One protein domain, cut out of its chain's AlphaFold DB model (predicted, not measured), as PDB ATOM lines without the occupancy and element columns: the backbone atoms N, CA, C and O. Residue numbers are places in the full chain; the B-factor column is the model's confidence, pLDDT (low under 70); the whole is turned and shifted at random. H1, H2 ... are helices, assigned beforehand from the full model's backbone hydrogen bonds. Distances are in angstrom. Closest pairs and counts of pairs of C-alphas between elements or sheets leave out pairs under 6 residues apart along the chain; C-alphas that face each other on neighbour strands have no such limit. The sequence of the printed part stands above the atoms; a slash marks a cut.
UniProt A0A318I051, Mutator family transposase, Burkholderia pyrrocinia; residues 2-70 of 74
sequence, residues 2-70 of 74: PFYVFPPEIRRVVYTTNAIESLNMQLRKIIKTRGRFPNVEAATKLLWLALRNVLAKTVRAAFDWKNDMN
ATOM      1  N   PRO A   2     -14.382  35.472   0.656       80.25
ATOM      2  CA  PRO A   2     -14.322  36.931   0.441       80.25
ATOM      3  C   PRO A   2     -13.931  37.381  -0.978       80.25
ATOM      4  O   PRO A   2     -14.285  38.474  -1.396       80.25
ATOM      5  N   PHE A   3     -13.233  36.540  -1.748       74.06
ATOM      6  CA  PHE A   3     -12.709  36.892  -3.076       74.06
ATOM      7  C   PHE A   3     -13.794  37.147  -4.139       74.06
ATOM      8  O   PHE A   3     -13.629  38.002  -5.006       74.06
ATOM      9  N   TYR A   4     -14.925  36.439  -4.073       81.44
ATOM     10  CA  TYR A   4     -16.016  36.589  -5.046       81.44
ATOM     11  C   TYR A   4     -16.870  37.844  -4.826       81.44
ATOM     12  O   TYR A   4     -17.730  38.134  -5.650       81.44
ATOM     13  N   VAL A   5     -16.618  38.587  -3.743       86.25
ATOM     14  CA  VAL A   5     -17.290  39.863  -3.446       86.25
ATOM     15  C   VAL A   5     -16.790  40.979  -4.375       86.25
ATOM     16  O   VAL A   5     -17.474  41.977  -4.565       86.25
ATOM     17  N   PHE A   6     -15.622  40.807  -5.001       81.88
ATOM     18  CA  PHE A   6     -15.063  41.795  -5.918       81.88
ATOM     19  C   PHE A   6     -15.650  41.676  -7.342       81.88
ATOM     20  O   PHE A   6     -15.796  40.560  -7.866       81.88
ATOM     21  N   PRO A   7     -15.914  42.809  -8.026       85.12
ATOM     22  CA  PRO A   7     -16.252  42.838  -9.445       85.12
ATOM     23  C   PRO A   7     -15.249  42.053 -10.313       85.12
ATOM     24  O   PRO A   7     -14.081  41.923  -9.935       85.12
ATOM     25  N   PRO A   8     -15.673  41.517 -11.475       82.69
ATOM     26  CA  PRO A   8     -14.814  40.730 -12.368       82.69
ATOM     27  C   PRO A   8     -13.481  41.405 -12.712       82.69
ATOM     28  O   PRO A   8     -12.450  40.733 -12.755       82.69
ATOM     29  N   GLU A   9     -13.488  42.725 -12.887       78.81
ATOM     30  CA  GLU A   9     -12.295  43.490 -13.251       78.81
ATOM     31  C   GLU A   9     -11.283  43.565 -12.100       78.81
ATOM     32  O   GLU A   9     -10.104  43.244 -12.276       78.81
ATOM     33  N   ILE A  10     -11.757  43.807 -10.874       80.00
ATOM     34  CA  ILE A  10     -10.921  43.754  -9.666       80.00
ATOM     35  C   ILE A  10     -10.393  42.332  -9.444       80.00
ATOM     36  O   ILE A  10      -9.218  42.146  -9.126       80.00
ATOM     37  N   ARG A  11     -11.223  41.305  -9.666       83.50
ATOM     38  CA  ARG A  11     -10.776  39.909  -9.569       83.50
ATOM     39  C   ARG A  11      -9.666  39.602 -10.560       83.50
ATOM     40  O   ARG A  11      -8.725  38.927 -10.163       83.50
ATOM     41  N   ARG A  12      -9.723  40.104 -11.797       78.12
ATOM     42  CA  ARG A  12      -8.656  39.909 -12.793       78.12
ATOM     43  C   ARG A  12      -7.331  40.483 -12.297       78.12
ATOM     44  O   ARG A  12      -6.325  39.786 -12.346       78.12
ATOM     45  N   VAL A  13      -7.343  41.698 -11.751       75.88
ATOM     46  CA  VAL A  13      -6.147  42.333 -11.175       75.88
ATOM     47  C   VAL A  13      -5.597  41.522  -9.999       75.88
ATOM     48  O   VAL A  13      -4.399  41.246  -9.952       75.88
ATOM     49  N   VAL A  14      -6.461  41.085  -9.079       78.75
ATOM     50  CA  VAL A  14      -6.050  40.292  -7.907       78.75
ATOM     51  C   VAL A  14      -5.539  38.903  -8.307       78.75
ATOM     52  O   VAL A  14      -4.604  38.394  -7.694       78.75
ATOM     53  N   TYR A  15      -6.118  38.294  -9.346       72.12
ATOM     54  CA  TYR A  15      -5.704  36.984  -9.853       72.12
ATOM     55  C   TYR A  15      -4.373  37.047 -10.614       72.12
ATOM     56  O   TYR A  15      -3.676  36.041 -10.728       72.12
ATOM     57  N   THR A  16      -3.991  38.218 -11.132       68.44
ATOM     58  CA  THR A  16      -2.689  38.387 -11.778       68.44
ATOM     59  C   THR A  16      -1.585  38.587 -10.741       68.44
ATOM     60  O   THR A  16      -1.395  39.669 -10.191       68.44
ATOM     61  N   THR A  17      -0.780  37.547 -10.523       65.56
ATOM     62  CA  THR A  17       0.440  37.600  -9.697       65.56
ATOM     63  C   THR A  17       1.555  38.446 -10.324       65.56
ATOM     64  O   THR A  17       2.516  38.801  -9.640       65.56
ATOM     65  N   ASN A  18       1.401  38.842 -11.594       74.00
ATOM     66  CA  ASN A  18       2.364  39.604 -12.394       74.00
ATOM     67  C   ASN A  18       2.942  40.833 -11.675       74.00
ATOM     68  O   ASN A  18       4.130  41.124 -11.816       74.00
ATOM     69  N   ALA A  19       2.135  41.562 -10.898       77.19
ATOM     70  CA  ALA A  19       2.608  42.748 -10.182       77.19
ATOM     71  C   ALA A  19       3.585  42.386  -9.047       77.19
ATOM     72  O   ALA A  19       4.662  42.977  -8.936       77.19
ATOM     73  N   ILE A  20       3.239  41.378  -8.242       82.31
ATOM     74  CA  ILE A  20       4.071  40.898  -7.131       82.31
ATOM     75  C   ILE A  20       5.324  40.197  -7.668       82.31
ATOM     76  O   ILE A  20       6.426  40.408  -7.161       82.31
ATOM     77  N   GLU A  21       5.191  39.401  -8.726       86.88
ATOM     78  CA  GLU A  21       6.313  38.738  -9.391       86.88
ATOM     79  C   GLU A  21       7.289  39.741 -10.011       86.88
ATOM     80  O   GLU A  21       8.500  39.632  -9.800       86.88
ATOM     81  N   SER A  22       6.775  40.762 -10.704       85.19
ATOM     82  CA  SER A  22       7.577  41.854 -11.265       85.19
ATOM     83  C   SER A  22       8.324  42.624 -10.174       85.19
ATOM     84  O   SER A  22       9.520  42.902 -10.314       85.19
ATOM     85  N   LEU A  23       7.662  42.921  -9.050       86.62
ATOM     86  CA  LEU A  23       8.304  43.555  -7.901       86.62
ATOM     87  C   LEU A  23       9.422  42.670  -7.330       86.62
ATOM     88  O   LEU A  23      10.557  43.122  -7.167       86.62
ATOM     89  N   ASN A  24       9.133  41.390  -7.093       89.00
ATOM     90  CA  ASN A  24      10.106  40.423  -6.586       89.00
ATOM     91  C   ASN A  24      11.309  40.268  -7.523       89.00
ATOM     92  O   ASN A  24      12.446  40.152  -7.059       89.00
ATOM     93  N   MET A  25      11.087  40.283  -8.837       90.31
ATOM     94  CA  MET A  25      12.154  40.233  -9.833       90.31
ATOM     95  C   MET A  25      13.073  41.456  -9.727       90.31
ATOM     96  O   MET A  25      14.298  41.310  -9.684       90.31
ATOM     97  N   GLN A  26      12.497  42.657  -9.633       88.56
ATOM     98  CA  GLN A  26      13.254  43.904  -9.505       88.56
ATOM     99  C   GLN A  26      14.071  43.947  -8.207       88.56
ATOM    100  O   GLN A  26      15.261  44.272  -8.242       88.56
ATOM    101  N   LEU A  27      13.475  43.551  -7.079       88.81
ATOM    102  CA  LEU A  27      14.167  43.494  -5.789       88.81
ATOM    103  C   LEU A  27      15.319  42.482  -5.807       88.81
ATOM    104  O   LEU A  27      16.439  42.821  -5.419       88.81
ATOM    105  N   ARG A  28      15.098  41.269  -6.338       90.00
ATOM    106  CA  ARG A  28      16.165  40.260  -6.481       90.00
ATOM    107  C   ARG A  28      17.323  40.766  -7.332       90.00
ATOM    108  O   ARG A  28      18.473  40.512  -6.983       90.00
ATOM    109  N   LYS A  29      17.037  41.473  -8.431       90.69
ATOM    110  CA  LYS A  29      18.072  42.056  -9.296       90.69
ATOM    111  C   LYS A  29      18.953  43.027  -8.510       90.69
ATOM    112  O   LYS A  29      20.171  42.896  -8.537       90.69
ATOM    113  N   ILE A  30      18.341  43.942  -7.761       87.12
ATOM    114  CA  ILE A  30      19.049  44.967  -6.983       87.12
ATOM    115  C   ILE A  30      19.932  44.346  -5.890       87.12
ATOM    116  O   ILE A  30      21.085  44.749  -5.730       87.12
ATOM    117  N   ILE A  31      19.420  43.336  -5.183       85.38
ATOM    118  CA  ILE A  31      20.179  42.615  -4.152       85.38
ATOM    119  C   ILE A  31      21.371  41.878  -4.778       85.38
ATOM    120  O   ILE A  31      22.498  42.025  -4.305       85.38
ATOM    121  N   LYS A  32      21.153  41.139  -5.877       86.12
ATOM    122  CA  LYS A  32      22.220  40.396  -6.569       86.12
ATOM    123  C   LYS A  32      23.338  41.306  -7.081       86.12
ATOM    124  O   LYS A  32      24.498  40.925  -6.999       86.12
ATOM    125  N   THR A  33      23.013  42.498  -7.582       84.31
ATOM    126  CA  THR A  33      24.015  43.442  -8.107       84.31
ATOM    127  C   THR A  33      24.893  44.060  -7.014       84.31
ATOM    128  O   THR A  33      26.032  44.420  -7.288       84.31
ATOM    129  N   ARG A  34      24.393  44.203  -5.780       80.38
ATOM    130  CA  ARG A  34      25.123  44.868  -4.683       80.38
ATOM    131  C   ARG A  34      26.057  43.948  -3.890       80.38
ATOM    132  O   ARG A  34      26.995  44.456  -3.287       80.38
ATOM    133  N   GLY A  35      25.851  42.629  -3.912       77.62
ATOM    134  CA  GLY A  35      26.749  41.668  -3.262       77.62
ATOM    135  C   GLY A  35      26.581  41.588  -1.736       77.62
ATOM    136  O   GLY A  35      25.462  41.465  -1.241       77.62
ATOM    137  N   ARG A  36      27.696  41.588  -0.985       85.25
ATOM    138  CA  ARG A  36      27.716  41.390   0.478       85.25
ATOM    139  C   ARG A  36      27.474  42.708   1.214       85.25
ATOM    140  O   ARG A  36      28.137  43.705   0.944       85.25
ATOM    141  N   PHE A  37      26.546  42.694   2.166       88.81
ATOM    142  CA  PHE A  37      26.231  43.858   2.991       88.81
ATOM    143  C   PHE A  37      27.059  43.856   4.284       88.81
ATOM    144  O   PHE A  37      27.306  42.781   4.834       88.81
ATOM    145  N   PRO A  38      27.475  45.035   4.779       90.69
ATOM    146  CA  PRO A  38      28.243  45.149   6.018       90.69
ATOM    147  C   PRO A  38      27.410  44.826   7.270       90.69
ATOM    148  O   PRO A  38      27.961  44.365   8.262       90.69
ATOM    149  N   ASN A  39      26.093  45.049   7.224       92.19
ATOM    150  CA  ASN A  39      25.125  44.681   8.260       92.19
ATOM    151  C   ASN A  39      23.707  44.582   7.665       92.19
ATOM    152  O   ASN A  39      23.489  44.867   6.479       92.19
ATOM    153  N   VAL A  40      22.744  44.158   8.484       89.75
ATOM    154  CA  VAL A  40      21.344  43.981   8.066       89.75
ATOM    155  C   VAL A  40      20.686  45.333   7.781       89.75
ATOM    156  O   VAL A  40      19.917  45.456   6.831       89.75
ATOM    157  N   GLU A  41      21.038  46.380   8.524       94.12
ATOM    158  CA  GLU A  41      20.498  47.732   8.362       94.12
ATOM    159  C   GLU A  41      20.813  48.307   6.976       94.12
ATOM    160  O   GLU A  41      19.952  48.922   6.340       94.12
ATOM    161  N   ALA A  42      22.024  48.070   6.465       91.38
ATOM    162  CA  ALA A  42      22.433  48.479   5.127       91.38
ATOM    163  C   ALA A  42      21.616  47.764   4.039       91.38
ATOM    164  O   ALA A  42      21.202  48.403   3.068       91.38
ATOM    165  N   ALA A  43      21.344  46.466   4.213       89.62
ATOM    166  CA  ALA A  43      20.488  45.704   3.306       89.62
ATOM    167  C   ALA A  43      19.040  46.228   3.332       89.62
ATOM    168  O   ALA A  43      18.450  46.477   2.280       89.62
ATOM    169  N   THR A  44      18.498  46.487   4.525       92.44
ATOM    170  CA  THR A  44      17.148  47.038   4.718       92.44
ATOM    171  C   THR A  44      17.006  48.421   4.084       92.44
ATOM    172  O   THR A  44      16.047  48.676   3.355       92.44
ATOM    173  N   LYS A  45      17.989  49.309   4.280       93.19
ATOM    174  CA  LYS A  45      17.988  50.650   3.678       93.19
ATOM    175  C   LYS A  45      18.038  50.587   2.154       93.19
ATOM    176  O   LYS A  45      17.361  51.361   1.480       93.19
ATOM    177  N   LEU A  46      18.811  49.652   1.602       91.38
ATOM    178  CA  LEU A  46      18.874  49.438   0.161       91.38
ATOM    179  C   LEU A  46      17.539  48.930  -0.401       91.38
ATOM    180  O   LEU A  46      17.091  49.427  -1.435       91.38
ATOM    181  N   LEU A  47      16.884  47.993   0.288       90.50
ATOM    182  CA  LEU A  47      15.562  47.495  -0.095       90.50
ATOM    183  C   LEU A  47      14.513  48.616  -0.063       90.50
ATOM    184  O   LEU A  47      13.728  48.757  -0.996       90.50
ATOM    185  N   TRP A  48      14.552  49.468   0.965       92.00
ATOM    186  CA  TRP A  48      13.679  50.636   1.065       92.00
ATOM    187  C   TRP A  48      13.891  51.620  -0.092       92.00
ATOM    188  O   TRP A  48      12.928  52.051  -0.726       92.00
ATOM    189  N   LEU A  49      15.147  51.935  -0.429       92.88
ATOM    190  CA  LEU A  49      15.470  52.800  -1.570       92.88
ATOM    191  C   LEU A  49      15.020  52.186  -2.901       92.88
ATOM    192  O   LEU A  49      14.511  52.896  -3.766       92.88
ATOM    193  N   ALA A  50      15.181  50.872  -3.061       89.19
ATOM    194  CA  ALA A  50      14.708  50.145  -4.230       89.19
ATOM    195  C   ALA A  50      13.188  50.266  -4.386       89.19
ATOM    196  O   ALA A  50      12.719  50.660  -5.452       89.19
ATOM    197  N   LEU A  51      12.432  49.997  -3.318       90.12
ATOM    198  CA  LEU A  51      10.976  50.147  -3.294       90.12
ATOM    199  C   LEU A  51      10.557  51.580  -3.617       90.12
ATOM    200  O   LEU A  51       9.720  51.792  -4.491       90.12
ATOM    201  N   ARG A  52      11.191  52.572  -2.983       90.12
ATOM    202  CA  ARG A  52      10.926  53.988  -3.253       90.12
ATOM    203  C   ARG A  52      11.150  54.338  -4.724       90.12
ATOM    204  O   ARG A  52      10.328  55.031  -5.307       90.12
ATOM    205  N   ASN A  53      12.220  53.837  -5.338       87.38
ATOM    206  CA  ASN A  53      12.507  54.080  -6.752       87.38
ATOM    207  C   ASN A  53      11.513  53.377  -7.688       87.38
ATOM    208  O   ASN A  53      11.172  53.930  -8.730       87.38
ATOM    209  N   VAL A  54      11.053  52.172  -7.336       83.06
ATOM    210  CA  VAL A  54      10.012  51.454  -8.093       83.06
ATOM    211  C   VAL A  54       8.689  52.215  -8.041       83.06
ATOM    212  O   VAL A  54       8.055  52.373  -9.077       83.06
ATOM    213  N   LEU A  55       8.312  52.730  -6.869       81.00
ATOM    214  CA  LEU A  55       7.086  53.510  -6.673       81.00
ATOM    215  C   LEU A  55       7.165  54.922  -7.274       81.00
ATOM    216  O   LEU A  55       6.144  55.474  -7.666       81.00
ATOM    217  N   ALA A  56       8.363  55.512  -7.344       82.94
ATOM    218  CA  ALA A  56       8.589  56.826  -7.950       82.94
ATOM    219  C   ALA A  56       8.564  56.790  -9.484       82.94
ATOM    220  O   ALA A  56       8.280  57.803 -10.122       82.94
ATOM    221  N   LYS A  57       8.858  55.637 -10.098       75.44
ATOM    222  CA  LYS A  57       8.537  55.427 -11.511       75.44
ATOM    223  C   LYS A  57       7.025  55.358 -11.623       75.44
ATOM    224  O   LYS A  57       6.403  54.678 -10.817       75.44
ATOM    225  N   THR A  58       6.448  56.018 -12.627       56.88
ATOM    226  CA  THR A  58       5.026  55.879 -12.949       56.88
ATOM    227  C   THR A  58       4.711  54.398 -13.108       56.88
ATOM    228  O   THR A  58       4.955  53.801 -14.160       56.88
ATOM    229  N   VAL A  59       4.182  53.790 -12.046       61.12
ATOM    230  CA  VAL A  59       3.430  52.550 -12.131       61.12
ATOM    231  C   VAL A  59       2.302  52.944 -13.058       61.12
ATOM    232  O   VAL A  59       1.474  53.769 -12.675       61.12
ATOM    233  N   ARG A  60       2.341  52.490 -14.320       57.31
ATOM    234  CA  ARG A  60       1.185  52.603 -15.213       57.31
ATOM    235  C   ARG A  60       0.024  52.126 -14.366       57.31
ATOM    236  O   ARG A  60       0.042  50.957 -13.978       57.31
ATOM    237  N   ALA A  61      -0.839  53.062 -13.959       53.97
ATOM    238  CA  ALA A  61      -1.936  52.778 -13.056       53.97
ATOM    239  C   ALA A  61      -2.588  51.532 -13.624       53.97
ATOM    240  O   ALA A  61      -2.891  51.515 -14.819       53.97
ATOM    241  N   ALA A  62      -2.590  50.461 -12.832       55.19
ATOM    242  CA  ALA A  62      -3.085  49.182 -13.283       55.19
ATOM    243  C   ALA A  62      -4.468  49.449 -13.874       55.19
ATOM    244  O   ALA A  62      -5.349  49.914 -13.160       55.19
ATOM    245  N   PHE A  63      -4.541  49.313 -15.198       60.25
ATOM    246  CA  PHE A  63      -5.735  49.100 -15.992       60.25
ATOM    247  C   PHE A  63      -6.978  49.834 -15.469       60.25
ATOM    248  O   PHE A  63      -7.666  49.298 -14.617       60.25
ATOM    249  N   ASP A  64      -7.231  51.063 -15.934       60.69
ATOM    250  CA  ASP A  64      -8.538  51.744 -15.837       60.69
ATOM    251  C   ASP A  64      -9.310  51.612 -14.505       60.69
ATOM    252  O   ASP A  64     -10.534  51.682 -14.472       60.69
ATOM    253  N   TRP A  65      -8.598  51.520 -13.376       64.75
ATOM    254  CA  TRP A  65      -9.174  51.332 -12.036       64.75
ATOM    255  C   TRP A  65     -10.272  52.351 -11.704       64.75
ATOM    256  O   TRP A  65     -11.236  52.047 -11.004       64.75
ATOM    257  N   LYS A  66     -10.136  53.566 -12.245       62.81
ATOM    258  CA  LYS A  66     -11.115  54.641 -12.124       62.81
ATOM    259  C   LYS A  66     -12.442  54.290 -12.809       62.81
ATOM    260  O   LYS A  66     -13.492  54.594 -12.256       62.81
ATOM    261  N   ASN A  67     -12.410  53.652 -13.978       65.50
ATOM    262  CA  ASN A  67     -13.613  53.198 -14.676       65.50
ATOM    263  C   ASN A  67     -14.229  51.981 -13.973       65.50
ATOM    264  O   ASN A  67     -15.442  51.955 -13.780       65.50
ATOM    265  N   ASP A  68     -13.410  51.035 -13.507       64.50
ATOM    266  CA  ASP A  68     -13.888  49.831 -12.813       64.50
ATOM    267  C   ASP A  68     -14.551  50.146 -11.463       64.50
ATOM    268  O   ASP A  68     -15.581  49.566 -11.117       64.50
ATOM    269  N   MET A  69     -13.992  51.092 -10.701       67.44
ATOM    270  CA  MET A  69     -14.587  51.549  -9.442       67.44
ATOM    271  C   MET A  69     -15.896  52.309  -9.672       67.44
ATOM    272  O   MET A  69     -16.864  52.076  -8.950       67.44
ATOM    273  N   ASN A  70     -15.960  53.160 -10.700       66.81
ATOM    274  CA  ASN A  70     -17.172  53.914 -11.028       66.81
ATOM    275  C   ASN A  70     -18.289  53.021 -11.594       66.81
ATOM    276  O   ASN A  70     -19.457  53.313 -11.382       66.81
TER     277      ASN A  70
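Overview. This is residues 2 to 70 of the 74 residues of the protein "Mutator family transposase" of Burkholderia pyrrocinia (UniProt A0A318I051). The model is a drawn-out, open loop of helices: two long helices, H3 and H4, cross at a slant towards one end, and three short helices, H1, H2 and H5, gather loosely at the other, with H2 near both H1 and H5. H2 leads on into H3 along one side of the loop, and on the other side the chain comes back from H4 to H5; residues 55 to 61, of which 55 to 56 belong to H4, stand free there. The printed part has 69 residues with five named helices, in the order H1, H2, H3, H4, H5, and no named strand, and its class is all helix. It is only just loose, close to extended, with a radius of gyration of the C-alphas of 16.2 A, and its C-alphas span 48 by 24 by 17 A.

Arrangement. H1, residues 2 to 5, and H2, residues 8 to 15, are close but not clearly touching, their closest C-alphas being those of Phe 3 and Arg 11 at 7.4 A. A tight link of 2 residues joins H2 to H3, residues 18 to 34, yet these two helices are apart. H3 touches H4, residues 40 to 56, with residues 27 to 31 alone, and H4 touches H3 with residues 47 to 51 alone. Their closest C-alphas are those of Leu 27 and Ala 50, 6.9 A apart. They run opposite ways at a steep tilt of 47 degrees. H5, residues 65 to 70, is apart from H1, H3 and H4. H2 and H5 are close but not clearly touching, with the C-alphas of Glu 9 and Asp 68 the closest at 6.6 A. They run opposite ways at a tilt of 36 degrees, only just steep. In H2, H3, H4 and H5 every O i to N i+4 pair is within hydrogen-bond range, while H1 is too short for such a pair.

Along the chain. H1 begins at C-alpha 2, at (-14.322, 36.931, 0.441). H2 runs from Pro 8 to Tyr 15, 10.2 A from first to last C-alpha. H3 starts at C-alpha 18, at (2.364, 39.604, -12.394), and measures 24.6 A to the C-alpha of Arg 34. H4 runs from Val 40 to Ala 56 over 24.2 A. H5 ends at C-alpha 70, at (-17.172, 53.914, -11.028).

Size, cuts and confidence. The outline is only just elongated, and the two C-alphas farthest apart, those of Pro 38 and Asn 70, are 49.3 A from each other. The printed part has no cut. The links H1 to H2, H2 to H3 and H3 to H4 are tight, and the link H4 to H5, with 8 residues, is short. The mean pLDDT of the printed part is 80.2, and residues 16 to 17 and 58 to 70 are under 70.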